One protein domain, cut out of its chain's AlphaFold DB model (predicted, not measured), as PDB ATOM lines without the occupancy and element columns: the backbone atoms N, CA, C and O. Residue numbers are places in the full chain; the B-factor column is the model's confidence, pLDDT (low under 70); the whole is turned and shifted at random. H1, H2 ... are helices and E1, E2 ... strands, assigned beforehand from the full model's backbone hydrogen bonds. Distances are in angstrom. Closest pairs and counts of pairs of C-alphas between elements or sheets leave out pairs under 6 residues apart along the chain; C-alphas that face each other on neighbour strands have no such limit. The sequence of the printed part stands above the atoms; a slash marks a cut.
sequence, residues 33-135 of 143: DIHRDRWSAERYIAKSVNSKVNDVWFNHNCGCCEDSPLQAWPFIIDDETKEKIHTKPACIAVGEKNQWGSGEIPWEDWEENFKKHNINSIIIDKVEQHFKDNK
ATOM      1  N   ASP A  33     -32.331  41.763 139.312       97.94
ATOM      2  CA  ASP A  33     -31.840  40.535 139.916       97.94
ATOM      3  C   ASP A  33     -30.303  40.567 139.938       97.94
ATOM      4  O   ASP A  33     -29.677  41.368 139.234       97.94
ATOM      5  N   ILE A  34     -29.682  39.719 140.755       96.56
ATOM      6  CA  ILE A  34     -28.222  39.626 140.861       96.56
ATOM      7  C   ILE A  34     -27.775  38.329 140.197       96.56
ATOM      8  O   ILE A  34     -28.073  37.227 140.655       96.56
ATOM      9  N   HIS A  35     -27.010  38.461 139.119       96.19
ATOM     10  CA  HIS A  35     -26.314  37.342 138.510       96.19
ATOM     11  C   HIS A  35     -24.940  37.178 139.155       96.19
ATOM     12  O   HIS A  35     -24.167  38.132 139.220       96.19
ATOM     13  N   ARG A  36     -24.628  35.958 139.597       95.38
ATOM     14  CA  ARG A  36     -23.280  35.563 140.013       95.38
ATOM     15  C   ARG A  36     -22.661  34.694 138.936       95.38
ATOM     16  O   ARG A  36     -23.223  33.651 138.602       95.38
ATOM     17  N   ASP A  37     -21.522  35.126 138.412       89.56
ATOM     18  CA  ASP A  37     -20.765  34.320 137.461       89.56
ATOM     19  C   ASP A  37     -19.962  33.205 138.161       89.56
ATOM     20  O   ASP A  37     -19.975  33.049 139.387       89.56
ATOM     21  N   ARG A  38     -19.238  32.406 137.368       85.50
ATOM     22  CA  ARG A  38     -18.374  31.321 137.862       85.50
ATOM     23  C   ARG A  38     -17.311  31.805 138.860       85.50
ATOM     24  O   ARG A  38     -16.890  31.031 139.717       85.50
ATOM     25  N   TRP A  39     -16.876  33.056 138.746       88.00
ATOM     26  CA  TRP A  39     -15.840  33.677 139.571       88.00
ATOM     27  C   TRP A  39     -16.426  34.435 140.767       88.00
ATOM     28  O   TRP A  39     -15.708  35.157 141.452       88.00
ATOM     29  N   SER A  40     -17.719  34.231 141.052       91.19
ATOM     30  CA  SER A  40     -18.472  34.915 142.108       91.19
ATOM     31  C   SER A  40     -18.542  36.435 141.937       91.19
ATOM     32  O   SER A  40     -18.830  37.136 142.907       91.19
ATOM     33  N   ALA A  41     -18.316  36.957 140.727       91.75
ATOM     34  CA  ALA A  41     -18.564  38.364 140.458       91.75
ATOM     35  C   ALA A  41     -20.077  38.596 140.371       91.75
ATOM     36  O   ALA A  41     -20.785  37.924 139.615       91.75
ATOM     37  N   GLU A  42     -20.564  39.544 141.166       95.25
ATOM     38  CA  GLU A  42     -21.965  39.952 141.174       95.25
ATOM     39  C   GLU A  42     -22.212  41.016 140.108       95.25
ATOM     40  O   GLU A  42     -21.439  41.965 139.958       95.25
ATOM     41  N   ARG A  43     -23.299  40.856 139.355       96.12
ATOM     42  CA  ARG A  43     -23.735  41.809 138.333       96.12
ATOM     43  C   ARG A  43     -25.234  42.009 138.424       96.12
ATOM     44  O   ARG A  43     -25.986  41.037 138.483       96.12
ATOM     45  N   TYR A  44     -25.665  43.260 138.370       98.06
ATOM     46  CA  TYR A  44     -27.077  43.588 138.250       98.06
ATOM     47  C   TYR A  44     -27.580  43.229 136.859       98.06
ATOM     48  O   TYR A  44     -26.978  43.622 135.859       98.06
ATOM     49  N   ILE A  45     -28.685  42.494 136.796       98.44
ATOM     50  CA  ILE A  45     -29.347  42.106 135.553       98.44
ATOM     51  C   ILE A  45     -30.820  42.503 135.598       98.44
ATOM     52  O   ILE A  45     -31.461  42.425 136.643       98.44
ATOM     53  N   ALA A  46     -31.378  42.887 134.457       98.44
ATOM     54  CA  ALA A  46     -32.811  43.111 134.303       98.44
ATOM     55  C   ALA A  46     -33.244  42.759 132.874       98.44
ATOM     56  O   ALA A  46     -32.548  43.046 131.902       98.44
ATOM     57  N   LYS A  47     -34.417  42.145 132.710       98.44
ATOM     58  CA  LYS A  47     -34.989  41.884 131.379       98.44
ATOM     59  C   LYS A  47     -35.523  43.174 130.751       98.44
ATOM     60  O   LYS A  47     -35.479  43.333 129.533       98.44
ATOM     61  N   SER A  48     -35.996  44.114 131.568       98.12
ATOM     62  CA  SER A  48     -36.522  45.417 131.142       98.12
ATOM     63  C   SER A  48     -35.487  46.327 130.466       98.12
ATOM     64  O   SER A  48     -35.874  47.302 129.813       98.12
ATOM     65  N   VAL A  49     -34.188  46.009 130.579       98.25
ATOM     66  CA  VAL A  49     -33.109  46.716 129.872       98.25
ATOM     67  C   VAL A  49     -32.690  46.054 128.559       98.25
ATOM     68  O   VAL A  49     -31.960  46.685 127.802       98.25
ATOM     69  N   ASN A  50     -33.175  44.849 128.227       98.50
ATOM     70  CA  ASN A  50     -32.782  44.120 127.008       98.50
ATOM     71  C   ASN A  50     -32.875  44.990 125.744       98.50
ATOM     72  O   ASN A  50     -31.918  45.095 124.987       98.50
ATOM     73  N   SER A  51     -33.980  45.707 125.555       98.12
ATOM     74  CA  SER A  51     -34.168  46.569 124.381       98.12
ATOM     75  C   SER A  51     -33.527  47.959 124.510       98.12
ATOM     76  O   SER A  51     -33.724  48.797 123.636       98.12
ATOM     77  N   LYS A  52     -32.830  48.246 125.616       98.12
ATOM     78  CA  LYS A  52     -32.268  49.567 125.955       98.12
ATOM     79  C   LYS A  52     -30.746  49.571 126.050       98.12
ATOM     80  O   LYS A  52     -30.163  50.651 126.005       98.12
ATOM     81  N   VAL A  53     -30.116  48.402 126.184       98.31
ATOM     82  CA  VAL A  53     -28.654  48.292 126.193       98.31
ATOM     83  C   VAL A  53     -28.036  48.960 124.980       98.31
ATOM     84  O   VAL A  53     -28.572  48.906 123.876       98.31
ATOM     85  N   ASN A  54     -26.930  49.645 125.217       98.12
ATOM     86  CA  ASN A  54     -26.213  50.407 124.204       98.12
ATOM     87  C   ASN A  54     -24.709  50.149 124.260       98.12
ATOM     88  O   ASN A  54     -23.976  50.656 123.411       98.12
ATOM     89  N   ASP A  55     -24.244  49.356 125.223       98.44
ATOM     90  CA  ASP A  55     -22.852  48.981 125.356       98.44
ATOM     91  C   ASP A  55     -22.685  47.501 125.679       98.44
ATOM     92  O   ASP A  55     -23.639  46.817 126.053       98.44
ATOM     93  N   VAL A  56     -21.477  46.990 125.464       98.38
ATOM     94  CA  VAL A  56     -21.163  45.570 125.603       98.38
ATOM     95  C   VAL A  56     -19.748  45.395 126.128       98.38
ATOM     96  O   VAL A  56     -18.821  46.099 125.737       98.38
ATOM     97  N   TRP A  57     -19.592  44.461 127.057       97.19
ATOM     98  CA  TRP A  57     -18.293  44.017 127.539       97.19
ATOM     99  C   TRP A  57     -18.013  42.612 127.011       97.19
ATOM    100  O   TRP A  57     -18.877  41.743 127.093       97.19
ATOM    101  N   PHE A  58     -16.815  42.398 126.475       95.62
ATOM    102  CA  PHE A  58     -16.374  41.104 125.968       95.62
ATOM    103  C   PHE A  58     -15.386  40.456 126.935       95.62
ATOM    104  O   PHE A  58     -14.466  41.117 127.429       95.62
ATOM    105  N   ASN A  59     -15.551  39.163 127.196       92.75
ATOM    106  CA  ASN A  59     -14.563  38.366 127.915       92.75
ATOM    107  C   ASN A  59     -14.640  36.891 127.522       92.75
ATOM    108  O   ASN A  59     -15.693  36.375 127.162       92.75
ATOM    109  N   HIS A  60     -13.531  36.179 127.683       92.00
ATOM    110  CA  HIS A  60     -13.577  34.724 127.715       92.00
ATOM    111  C   HIS A  60     -13.985  34.252 129.111       92.00
ATOM    112  O   HIS A  60     -13.476  34.750 130.119       92.00
ATOM    113  N   ASN A  61     -14.881  33.266 129.170       85.25
ATOM    114  CA  ASN A  61     -15.328  32.655 130.427       85.25
ATOM    115  C   ASN A  61     -14.158  32.066 131.254       85.25
ATOM    116  O   ASN A  61     -14.183  32.061 132.488       85.25
ATOM    117  N   CYS A  62     -13.111  31.590 130.576       82.75
ATOM    118  CA  CYS A  62     -11.859  31.129 131.154       82.75
ATOM    119  C   CYS A  62     -10.668  31.776 130.432       82.75
ATOM    120  O   CYS A  62     -10.545  31.696 129.214       82.75
ATOM    121  N   GLY A  63      -9.759  32.399 131.188       72.06
ATOM    122  CA  GLY A  63      -8.600  33.093 130.614       72.06
ATOM    123  C   GLY A  63      -7.514  32.168 130.050       72.06
ATOM    124  O   GLY A  63      -6.768  32.590 129.169       72.06
ATOM    125  N   CYS A  64      -7.423  30.923 130.532       76.88
ATOM    126  CA  CYS A  64      -6.343  29.992 130.183       76.88
ATOM    127  C   CYS A  64      -6.726  28.906 129.171       76.88
ATOM    128  O   CYS A  64      -5.836  28.240 128.654       76.88
ATOM    129  N   CYS A  65      -8.016  28.715 128.893       79.06
ATOM    130  CA  CYS A  65      -8.486  27.665 127.993       79.06
ATOM    131  C   CYS A  65      -8.653  28.212 126.568       79.06
ATOM    132  O   CYS A  65      -9.239  29.280 126.378       79.06
ATOM    133  N   GLU A  66      -8.128  27.491 125.576       73.06
ATOM    134  CA  GLU A  66      -8.238  27.851 124.152       73.06
ATOM    135  C   GLU A  66      -9.661  27.650 123.612       73.06
ATOM    136  O   GLU A  66     -10.111  28.423 122.776       73.06
ATOM    137  N   ASP A  67     -10.402  26.688 124.161       79.62
ATOM    138  CA  ASP A  67     -11.811  26.398 123.862       79.62
ATOM    139  C   ASP A  67     -12.793  27.251 124.685       79.62
ATOM    140  O   ASP A  67     -13.991  26.975 124.731       79.62
ATOM    141  N   SER A  68     -12.310  28.284 125.386       89.12
ATOM    142  CA  SER A  68     -13.196  29.119 126.189       89.12
ATOM    143  C   SER A  68     -14.098  29.978 125.295       89.12
ATOM    144  O   SER A  68     -13.580  30.855 124.592       89.12
ATOM    145  N   PRO A  69     -15.432  29.893 125.455       93.50
ATOM    146  CA  PRO A  69     -16.352  30.773 124.751       93.50
ATOM    147  C   PRO A  69     -16.048  32.245 125.031       93.50
ATOM    148  O   PRO A  69     -15.793  32.627 126.183       93.50
ATOM    149  N   LEU A  70     -16.096  33.053 123.977       94.94
ATOM    150  CA  LEU A  70     -16.175  34.501 124.038       94.94
ATOM    151  C   LEU A  70     -17.611  34.884 124.391       94.94
ATOM    152  O   LEU A  70     -18.558  34.532 123.688       94.94
ATOM    153  N   GLN A  71     -17.776  35.603 125.490       96.38
ATOM    154  CA  GLN A  71     -19.056  36.084 125.980       96.38
ATOM    155  C   GLN A  71     -19.181  37.577 125.706       96.38
ATOM    156  O   GLN A  71     -18.291  38.361 126.034       96.38
ATOM    157  N   ALA A  72     -20.324  37.968 125.160       98.06
ATOM    158  CA  ALA A  72     -20.766  39.347 125.098       98.06
ATOM    159  C   ALA A  72     -21.716  39.611 126.272       98.06
ATOM    160  O   ALA A  72     -22.705  38.898 126.448       98.06
ATOM    161  N   TRP A  73     -21.421  40.641 127.061       97.94
ATOM    162  CA  TRP A  73     -22.188  41.091 128.223       97.94
ATOM    163  C   TRP A  73     -22.779  42.469 127.942       97.94
ATOM    164  O   TRP A  73     -22.128  43.477 128.233       97.94
ATOM    165  N   PRO A  74     -23.988  42.561 127.371       98.56
ATOM    166  CA  PRO A  74     -24.598  43.844 127.064       98.56
ATOM    167  C   PRO A  74     -25.043  44.551 128.343       98.56
ATOM    168  O   PRO A  74     -25.511  43.901 129.283       98.56
ATOM    169  N   PHE A  75     -24.910  45.875 128.392       98.69
ATOM    170  CA  PHE A  75     -25.302  46.684 129.544       98.69
ATOM    171  C   PHE A  75     -25.752  48.102 129.161       98.69
ATOM    172  O   PHE A  75     -25.515  48.587 128.050       98.69
ATOM    173  N   ILE A  76     -26.418  48.761 130.111       98.38
ATOM    174  CA  ILE A  76     -26.488  50.226 130.205       98.38
ATOM    175  C   ILE A  76     -25.777  50.675 131.474       98.38
ATOM    176  O   ILE A  76     -25.680  49.912 132.437       98.38
ATOM    177  N   ILE A  77     -25.331  51.926 131.496       98.31
ATOM    178  CA  ILE A  77     -24.944  52.602 132.733       98.31
ATOM    179  C   ILE A  77     -26.172  53.347 133.241       98.31
ATOM    180  O   ILE A  77     -26.786  54.117 132.504       98.31
ATOM    181  N   ASP A  78     -26.544  53.101 134.489       97.69
ATOM    182  CA  ASP A  78     -27.627  53.826 135.126       97.69
ATOM    183  C   ASP A  78     -27.210  55.275 135.417       97.69
ATOM    184  O   ASP A  78     -26.206  55.531 136.076       97.69
ATOM    185  N   ASP A  79     -27.984  56.248 134.939       97.12
ATOM    186  CA  ASP A  79     -27.600  57.659 135.053       97.12
ATOM    187  C   ASP A  79     -27.540  58.188 136.493       97.12
ATOM    188  O   ASP A  79     -26.801  59.143 136.746       97.12
ATOM    189  N   GLU A  80     -28.288  57.599 137.427       96.81
ATOM    190  CA  GLU A  80     -28.387  58.077 138.810       96.81
ATOM    191  C   GLU A  80     -27.331  57.416 139.698       96.81
ATOM    192  O   GLU A  80     -26.597  58.099 140.409       96.81
ATOM    193  N   THR A  81     -27.209  56.094 139.601       96.69
ATOM    194  CA  THR A  81     -26.310  55.292 140.447       96.69
ATOM    195  C   THR A  81     -24.943  55.030 139.823       96.69
ATOM    196  O   THR A  81     -24.015  54.653 140.530       96.69
ATOM    197  N   LYS A  82     -24.799  55.240 138.508       96.69
ATOM    198  CA  LYS A  82     -23.613  54.895 137.697       96.69
ATOM    199  C   LYS A  82     -23.297  53.399 137.631       96.69
ATOM    200  O   LYS A  82     -22.273  53.017 137.067       96.69
ATOM    201  N   GLU A  83     -24.197  52.558 138.129       97.44
ATOM    202  CA  GLU A  83     -24.068  51.108 138.079       97.44
ATOM    203  C   GLU A  83     -24.321  50.559 136.674       97.44
ATOM    204  O   GLU A  83     -25.111  51.102 135.897       97.44
ATOM    205  N   LYS A  84     -23.664  49.441 136.348       98.19
ATOM    206  CA  LYS A  84     -23.928  48.705 135.106       98.19
ATOM    207  C   LYS A  84     -25.104  47.764 135.305       98.19
ATOM    208  O   LYS A  84     -25.042  46.866 136.142       98.19
ATOM    209  N   ILE A  85     -26.139  47.928 134.488       98.38
ATOM    210  CA  ILE A  85     -27.301  47.039 134.465       98.38
ATOM    211  C   ILE A  85     -27.235  46.207 133.191       98.38
ATOM    212  O   ILE A  85     -27.369  46.727 132.080       98.38
ATOM    213  N   HIS A  86     -26.985  44.916 133.365       98.56
ATOM    214  CA  HIS A  86     -26.858  43.945 132.291       98.56
ATOM    215  C   HIS A  86     -28.221  43.384 131.869       98.56
ATOM    216  O   HIS A  86     -29.231  43.510 132.567       98.56
ATOM    217  N   THR A  87     -28.253  42.746 130.706       98.50
ATOM    218  CA  THR A  87     -29.450  42.085 130.171       98.50
ATOM    219  C   THR A  87     -29.819  40.827 130.958       98.50
ATOM    220  O   THR A  87     -29.052  40.334 131.784       98.50
ATOM    221  N   LYS A  88     -30.996  40.258 130.681       97.75
ATOM    222  CA  LYS A  88     -31.362  38.895 131.104       97.75
ATOM    223  C   LYS A  88     -31.685  38.065 129.847       97.75
ATOM    224  O   LYS A  88     -32.731  38.317 129.237       97.75
ATOM    225  N   PRO A  89     -30.834  37.101 129.430       97.44
ATOM    226  CA  PRO A  89     -29.628  36.579 130.098       97.44
ATOM    227  C   PRO A  89     -28.487  37.605 130.215       97.44
ATOM    228  O   PRO A  89     -28.424  38.549 129.433       97.44
ATOM    229  N   ALA A  90     -27.604  37.410 131.204       97.25
ATOM    230  CA  ALA A  90     -26.519  38.344 131.542       97.25
ATOM    231  C   ALA A  90     -25.450  38.459 130.447       97.25
ATOM    232  O   ALA A  90     -24.870  39.525 130.241       97.25
ATOM    233  N   CYS A  91     -25.217  37.354 129.740       96.94
ATOM    234  CA  CYS A  91     -24.341  37.280 128.588       96.94
ATOM    235  C   CYS A  91     -24.879  36.305 127.544       96.94
ATOM    236  O   CYS A  91     -25.726  35.456 127.836       96.94
ATOM    237  N   ILE A  92     -24.353  36.440 126.331       97.50
ATOM    238  CA  ILE A  92     -24.550  35.520 125.213       97.50
ATOM    239  C   ILE A  92     -23.157  35.120 124.727       97.50
ATOM    240  O   ILE A  92     -22.279  35.972 124.596       97.50
ATOM    241  N   ALA A  93     -22.933  33.826 124.511       96.50
ATOM    242  CA  ALA A  93     -21.705  33.357 123.885       96.50
ATOM    243  C   ALA A  93     -21.765  33.661 122.384       96.50
ATOM    244  O   ALA A  93     -22.776  33.384 121.742       96.50
ATOM    245  N   VAL A  94     -20.712  34.282 121.856       97.50
ATOM    246  CA  VAL A  94     -20.700  34.818 120.488       97.50
ATOM    247  C   VAL A  94     -19.646  34.197 119.587       97.50
ATOM    248  O   VAL A  94     -19.687  34.386 118.375       97.50
ATOM    249  N   GLY A  95     -18.712  33.449 120.161       95.06
ATOM    250  CA  GLY A  95     -17.604  32.860 119.435       95.06
ATOM    251  C   GLY A  95     -16.595  32.223 120.371       95.06
ATOM    252  O   GLY A  95     -16.879  31.976 121.544       95.06
ATOM    253  N   GLU A  96     -15.392  32.016 119.862       93.12
ATOM    254  CA  GLU A  96     -14.265  31.441 120.593       93.12
ATOM    255  C   GLU A  96     -12.932  31.903 120.001       93.12
ATOM    256  O   GLU A  96     -12.895  32.573 118.966       93.12
ATOM    257  N   LYS A  97     -11.822  31.561 120.661       90.19
ATOM    258  CA  LYS A  97     -10.494  31.824 120.101       90.19
ATOM    259  C   LYS A  97     -10.256  30.938 118.884       90.19
ATOM    260  O   LYS A  97     -10.633  29.768 118.876       90.19
ATOM    261  N   ASN A  98      -9.564  31.473 117.885       88.19
ATOM    262  CA  ASN A  98      -9.096  30.668 116.766       88.19
ATOM    263  C   ASN A  98      -7.979  29.713 117.232       88.19
ATOM    264  O   ASN A  98      -6.860  30.151 117.481       88.19
ATOM    265  N   GLN A  99      -8.263  28.410 117.331       84.69
ATOM    266  CA  GLN A  99      -7.272  27.399 117.740       84.69
ATOM    267  C   GLN A  99      -6.170  27.164 116.693       84.69
ATOM    268  O   GLN A  99      -5.119  26.612 117.011       84.69
ATOM    269  N   TRP A 100      -6.394  27.567 115.439       84.25
ATOM    270  CA  TRP A 100      -5.468  27.341 114.323       84.25
ATOM    271  C   TRP A 100      -4.726  28.604 113.880       84.25
ATOM    272  O   TRP A 100      -4.010  28.572 112.879       84.25
ATOM    273  N   GLY A 101      -4.892  29.714 114.595       81.38
ATOM    274  CA  GLY A 101      -4.344  31.002 114.195       81.38
ATOM    275  C   GLY A 101      -4.472  32.045 115.292       81.38
ATOM    276  O   GLY A 101      -4.375  31.743 116.480       81.38
ATOM    277  N   SER A 102      -4.666  33.293 114.888       81.12
ATOM    278  CA  SER A 102      -4.924  34.399 115.809       81.12
ATOM    279  C   SER A 102      -6.343  34.938 115.643       81.12
ATOM    280  O   SER A 102      -7.066  34.585 114.710       81.12
ATOM    281  N   GLY A 103      -6.760  35.773 116.593       87.31
ATOM    282  CA  GLY A 103      -8.100  36.346 116.612       87.31
ATOM    283  C   GLY A 103      -9.168  35.394 117.145       87.31
ATOM    284  O   GLY A 103      -8.894  34.422 117.857       87.31
ATOM    285  N   GLU A 104     -10.412  35.719 116.817       90.69
ATOM    286  CA  GLU A 104     -11.607  35.060 117.331       90.69
ATOM    287  C   GLU A 104     -12.545  34.697 116.177       90.69
ATOM    288  O   GLU A 104     -12.630  35.409 115.173       90.69
ATOM    289  N   ILE A 105     -13.252  33.579 116.324       91.81
ATOM    290  CA  ILE A 105     -14.178  33.052 115.322       91.81
ATOM    291  C   ILE A 105     -15.603  33.182 115.871       91.81
ATOM    292  O   ILE A 105     -15.872  32.665 116.959       91.81
ATOM    293  N   PRO A 106     -16.523  33.855 115.155       95.69
ATOM    294  CA  PRO A 106     -17.922  33.926 115.557       95.69
ATOM    295  C   PRO A 106     -18.617  32.568 115.407       95.69
ATOM    296  O   PRO A 106     -18.371  31.843 114.443       95.69
ATOM    297  N   TRP A 107     -19.535  32.249 116.318       95.56
ATOM    298  CA  TRP A 107     -20.429  31.090 116.183       95.56
ATOM    299  C   TRP A 107     -21.595  31.374 115.221       95.56
ATOM    300  O   TRP A 107     -22.022  32.512 115.077       95.56
ATOM    301  N   GLU A 108     -22.146  30.364 114.551       94.56
ATOM    302  CA  GLU A 108     -23.157  30.599 113.500       94.56
ATOM    303  C   GLU A 108     -24.468  31.219 114.024       94.56
ATOM    304  O   GLU A 108     -25.109  31.994 113.316       94.56
ATOM    305  N   ASP A 109     -24.858  30.926 115.266       95.25
ATOM    306  CA  ASP A 109     -26.160  31.283 115.839       95.25
ATOM    307  C   ASP A 109     -26.114  32.478 116.810       95.25
ATOM    308  O   ASP A 109     -27.124  32.808 117.443       95.25
ATOM    309  N   TRP A 110     -24.964  33.151 116.962       96.75
ATOM    310  CA  TRP A 110     -24.825  34.185 117.995       96.75
ATOM    311  C   TRP A 110     -25.824  35.331 117.797       96.75
ATOM    312  O   TRP A 110     -26.462  35.767 118.755       96.75
ATOM    313  N   GLU A 111     -26.023  35.784 116.557       97.69
ATOM    314  CA  GLU A 111     -26.913  36.904 116.240       97.69
ATOM    315  C   GLU A 111     -28.385  36.564 116.528       97.69
ATOM    316  O   GLU A 111     -29.137  37.373 117.086       97.69
ATOM    317  N   GLU A 112     -28.807  35.340 116.199       97.75
ATOM    318  CA  GLU A 112     -30.162  34.855 116.470       97.75
ATOM    319  C   GLU A 112     -30.452  34.812 117.973       97.75
ATOM    320  O   GLU A 112     -31.559  35.157 118.400       97.75
ATOM    321  N   ASN A 113     -29.448  34.482 118.792       97.19
ATOM    322  CA  ASN A 113     -29.571  34.512 120.247       97.19
ATOM    323  C   ASN A 113     -29.840  35.935 120.778       97.19
ATOM    324  O   ASN A 113     -30.703  36.105 121.645       97.19
ATOM    325  N   PHE A 114     -29.207  36.980 120.226       97.69
ATOM    326  CA  PHE A 114     -29.528  38.374 120.586       97.69
ATOM    327  C   PHE A 114     -30.970  38.741 120.230       97.69
ATOM    328  O   PHE A 114     -31.711  39.269 121.070       97.69
ATOM    329  N   LYS A 115     -31.392  38.413 119.003       97.62
ATOM    330  CA  LYS A 115     -32.751  38.688 118.512       97.62
ATOM    331  C   LYS A 115     -33.808  37.976 119.357       97.62
ATOM    332  O   LYS A 115     -34.779  38.600 119.785       97.62
ATOM    333  N   LYS A 116     -33.587  36.699 119.684       97.94
ATOM    334  CA  LYS A 116     -34.470  35.876 120.529       97.94
ATOM    335  C   LYS A 116     -34.720  36.490 121.906       97.94
ATOM    336  O   LYS A 116     -35.813  36.350 122.456       97.94
ATOM    337  N   HIS A 117     -33.728  37.177 122.467       97.56
ATOM    338  CA  HIS A 117     -33.827  37.825 123.774       97.56
ATOM    339  C   HIS A 117     -34.267  39.293 123.715       97.56
ATOM    340  O   HIS A 117     -34.328  39.944 124.763       97.56
ATOM    341  N   ASN A 118     -34.643  39.794 122.531       97.88
ATOM    342  CA  ASN A 118     -35.011  41.190 122.291       97.88
ATOM    343  C   ASN A 118     -33.915  42.159 122.766       97.88
ATOM    344  O   ASN A 118     -34.204  43.184 123.390       97.88
ATOM    345  N   ILE A 119     -32.652  41.783 122.540       98.12
ATOM    346  CA  ILE A 119     -31.525  42.664 122.819       98.12
ATOM    347  C   ILE A 119     -31.455  43.736 121.729       98.12
ATOM    348  O   ILE A 119     -31.650  43.436 120.551       98.12
ATOM    349  N   ASN A 120     -31.187  44.983 122.119       98.00
ATOM    350  CA  ASN A 120     -31.044  46.105 121.193       98.00
ATOM    351  C   ASN A 120     -30.042  45.781 120.067       98.00
ATOM    352  O   ASN A 120     -28.917  45.355 120.338       98.00
ATOM    353  N   SER A 121     -30.430  46.022 118.812       97.44
ATOM    354  CA  SER A 121     -29.622  45.699 117.631       97.44
ATOM    355  C   SER A 121     -28.294  46.452 117.570       97.44
ATOM    356  O   SER A 121     -27.351  45.933 116.992       97.44
ATOM    357  N   ILE A 122     -28.166  47.604 118.243       97.94
ATOM    358  CA  ILE A 122     -26.875  48.309 118.385       97.94
ATOM    359  C   ILE A 122     -25.795  47.384 118.971       97.94
ATOM    360  O   ILE A 122     -24.611  47.530 118.676       97.94
ATOM    361  N   ILE A 123     -26.185  46.423 119.811       98.38
ATOM    362  CA  ILE A 123     -25.244  45.456 120.372       98.38
ATOM    363  C   ILE A 123     -24.765  44.462 119.315       98.38
ATOM    364  O   ILE A 123     -23.591  44.109 119.331       98.38
ATOM    365  N   ILE A 124     -25.630  44.055 118.382       97.69
ATOM    366  CA  ILE A 124     -25.252  43.187 117.257       97.69
ATOM    367  C   ILE A 124     -24.171  43.883 116.425       97.69
ATOM    368  O   ILE A 124     -23.112  43.301 116.209       97.69
ATOM    369  N   ASP A 125     -24.373  45.160 116.089       97.75
ATOM    370  CA  ASP A 125     -23.389  45.957 115.344       97.75
ATOM    371  C   ASP A 125     -22.034  46.024 116.075       97.75
ATOM    372  O   ASP A 125     -20.973  45.910 115.459       97.75
ATOM    373  N   LYS A 126     -22.050  46.167 117.408       98.31
ATOM    374  CA  LYS A 126     -20.831  46.172 118.234       98.31
ATOM    375  C   LYS A 126     -20.126  44.815 118.270       98.31
ATOM    376  O   LYS A 126     -18.899  44.783 118.244       98.31
ATOM    377  N   VAL A 127     -20.869  43.707 118.325       97.75
ATOM    378  CA  VAL A 127     -20.300  42.348 118.259       97.75
ATOM    379  C   VAL A 127     -19.680  42.098 116.886       97.75
ATOM    380  O   VAL A 127     -18.552  41.615 116.803       97.75
ATOM    381  N   GLU A 128     -20.350  42.494 115.801       96.75
ATOM    382  CA  GLU A 128     -19.760  42.412 114.463       96.75
ATOM    383  C   GLU A 128     -18.476  43.233 114.346       96.75
ATOM    384  O   GLU A 128     -17.499  42.770 113.754       96.75
ATOM    385  N   GLN A 129     -18.482  44.459 114.878       96.38
ATOM    386  CA  GLN A 129     -17.311  45.327 114.846       96.38
ATOM    387  C   GLN A 129     -16.147  44.709 115.626       96.38
ATOM    388  O   GLN A 129     -15.030  44.692 115.119       96.38
ATOM    389  N   HIS A 130     -16.417  44.111 116.789       95.56
ATOM    390  CA  HIS A 130     -15.416  43.387 117.573       95.56
ATOM    391  C   HIS A 130     -14.747  42.266 116.762       95.56
ATOM    392  O   HIS A 130     -13.521  42.193 116.723       95.56
ATOM    393  N   PHE A 131     -15.516  41.445 116.039       94.25
ATOM    394  CA  PHE A 131     -14.939  40.411 115.167       94.25
ATOM    395  C   PHE A 131     -14.202  40.978 113.949       94.25
ATOM    396  O   PHE A 131     -13.261  40.349 113.472       94.25
ATOM    397  N   LYS A 132     -14.603  42.143 113.423       92.62
ATOM    398  CA  LYS A 132     -13.883  42.825 112.331       92.62
ATOM    399  C   LYS A 132     -12.533  43.366 112.807       92.62
ATOM    400  O   LYS A 132     -11.546  43.191 112.101       92.62
ATOM    401  N   ASP A 133     -12.489  43.957 113.998       90.38
ATOM    402  CA  ASP A 133     -11.279  44.551 114.581       90.38
ATOM    403  C   ASP A 133     -10.275  43.492 115.058       90.38
ATOM    404  O   ASP A 133      -9.067  43.717 115.011       90.38
ATOM    405  N   ASN A 134     -10.771  42.325 115.485       84.81
ATOM    406  CA  ASN A 134      -9.955  41.187 115.920       84.81
ATOM    407  C   ASN A 134      -9.768  40.124 114.829       84.81
ATOM    408  O   ASN A 134      -9.229  39.046 115.098       84.81
ATOM    409  N   LYS A 135     -10.199  40.408 113.594       73.44
ATOM    410  CA  LYS A 135      -9.891  39.561 112.445       73.44
ATOM    411  C   LYS A 135      -8.413  39.724 112.129       73.44
ATOM    412  O   LYS A 135      -7.932  40.847 112.019       73.44
TER     413      LYS A 135
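Overview. This is residues 33 to 135 of the 143 residues of an uncharacterized protein of marine sediment metagenome (UniProt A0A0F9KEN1). Picture a strongly twisted, branched sheet with its longest strand, E4, near the middle, and a helical hairpin, H1 and H2 side by side, packing on it. The hairpin of E1 and E2 lies at the part of the sheet away from the helices, joined to the rest through E5. The printed part has 103 residues, with seven named strands, E1 to E7, followed by two named helices; the sheet is mixed, its neighbours antiparallel but for the parallel E2 and E5. The class is mixed, helices and strands. The whole is compact, with a radius of gyration of the C-alphas of 13.7 A, and its outline is elongated, 44 by 29 by 22 A.

Arrangement. Start at E1, residues 33 to 36, which forms an antiparallel hairpin with E2, residues 42 to 45; look for N 35 and O 43, 2.8 A apart. On the other side of E2 is E5, residues 84 to 86, parallel to it, with N 86 and O 44 at 2.8 A. E3, residues 55 to 60, E4, residues 70 to 77, and E5 form a meander, each strand the antiparallel neighbour of the one before; N 73 and O 57 are 2.8 A apart, N 85 and O 76 2.9 A. E3 lies on one side of E4, and E5 and E6, residues 92 to 97, on the other side; N 72 and O 92 are 2.9 A apart. E6 and E7, residues 104 to 106, form a hairpin, with N 105 and O 96 at 2.8 A. H1, residues 110 to 116, is on the sheet over E6 at a height of 8.7 A, its local plane fitted to 6 C-alphas, only just enough; its closest C-alphas to E6 are those of Trp 110 and Val 94, 4.9 A. H2, residues 121 to 133, is on the sheet over E4 at a height of 7.9 A, slantwise to the strands at 48 degrees to E4 on the local plane; its closest C-alphas to E4 are those of Ile 123 and Pro 74, 6.9 A. The two helices form a helical hairpin: they touch, H2 with residues 121 to 124 alone, closest at C-alphas Glu 111 and Ile 124, 6.6 A, and run opposite ways at a shallow tilt of 4 degrees. In H1 and H2 every O i to N i+4 pair is within hydrogen-bond range.

Along the chain. Find C-alpha 33 at (-31.840, 40.535, 139.916), where E1 begins. C-alpha 70 at (-16.175, 34.501, 124.038) begins E4, which runs 21.9 A; E3 measures 17.2 A and E6 15.4 A. H2 runs 18.6 A to C-alpha 133 at (-11.279, 44.551, 114.581).

Size, cuts and confidence. The C-alphas farthest apart, of Glu 80 and Trp 100, stand 45.5 A from each other. The printed part has no cut, and no link is long. No printed residue is under 70 in pLDDT; the mean of the printed part of this model is 94.0.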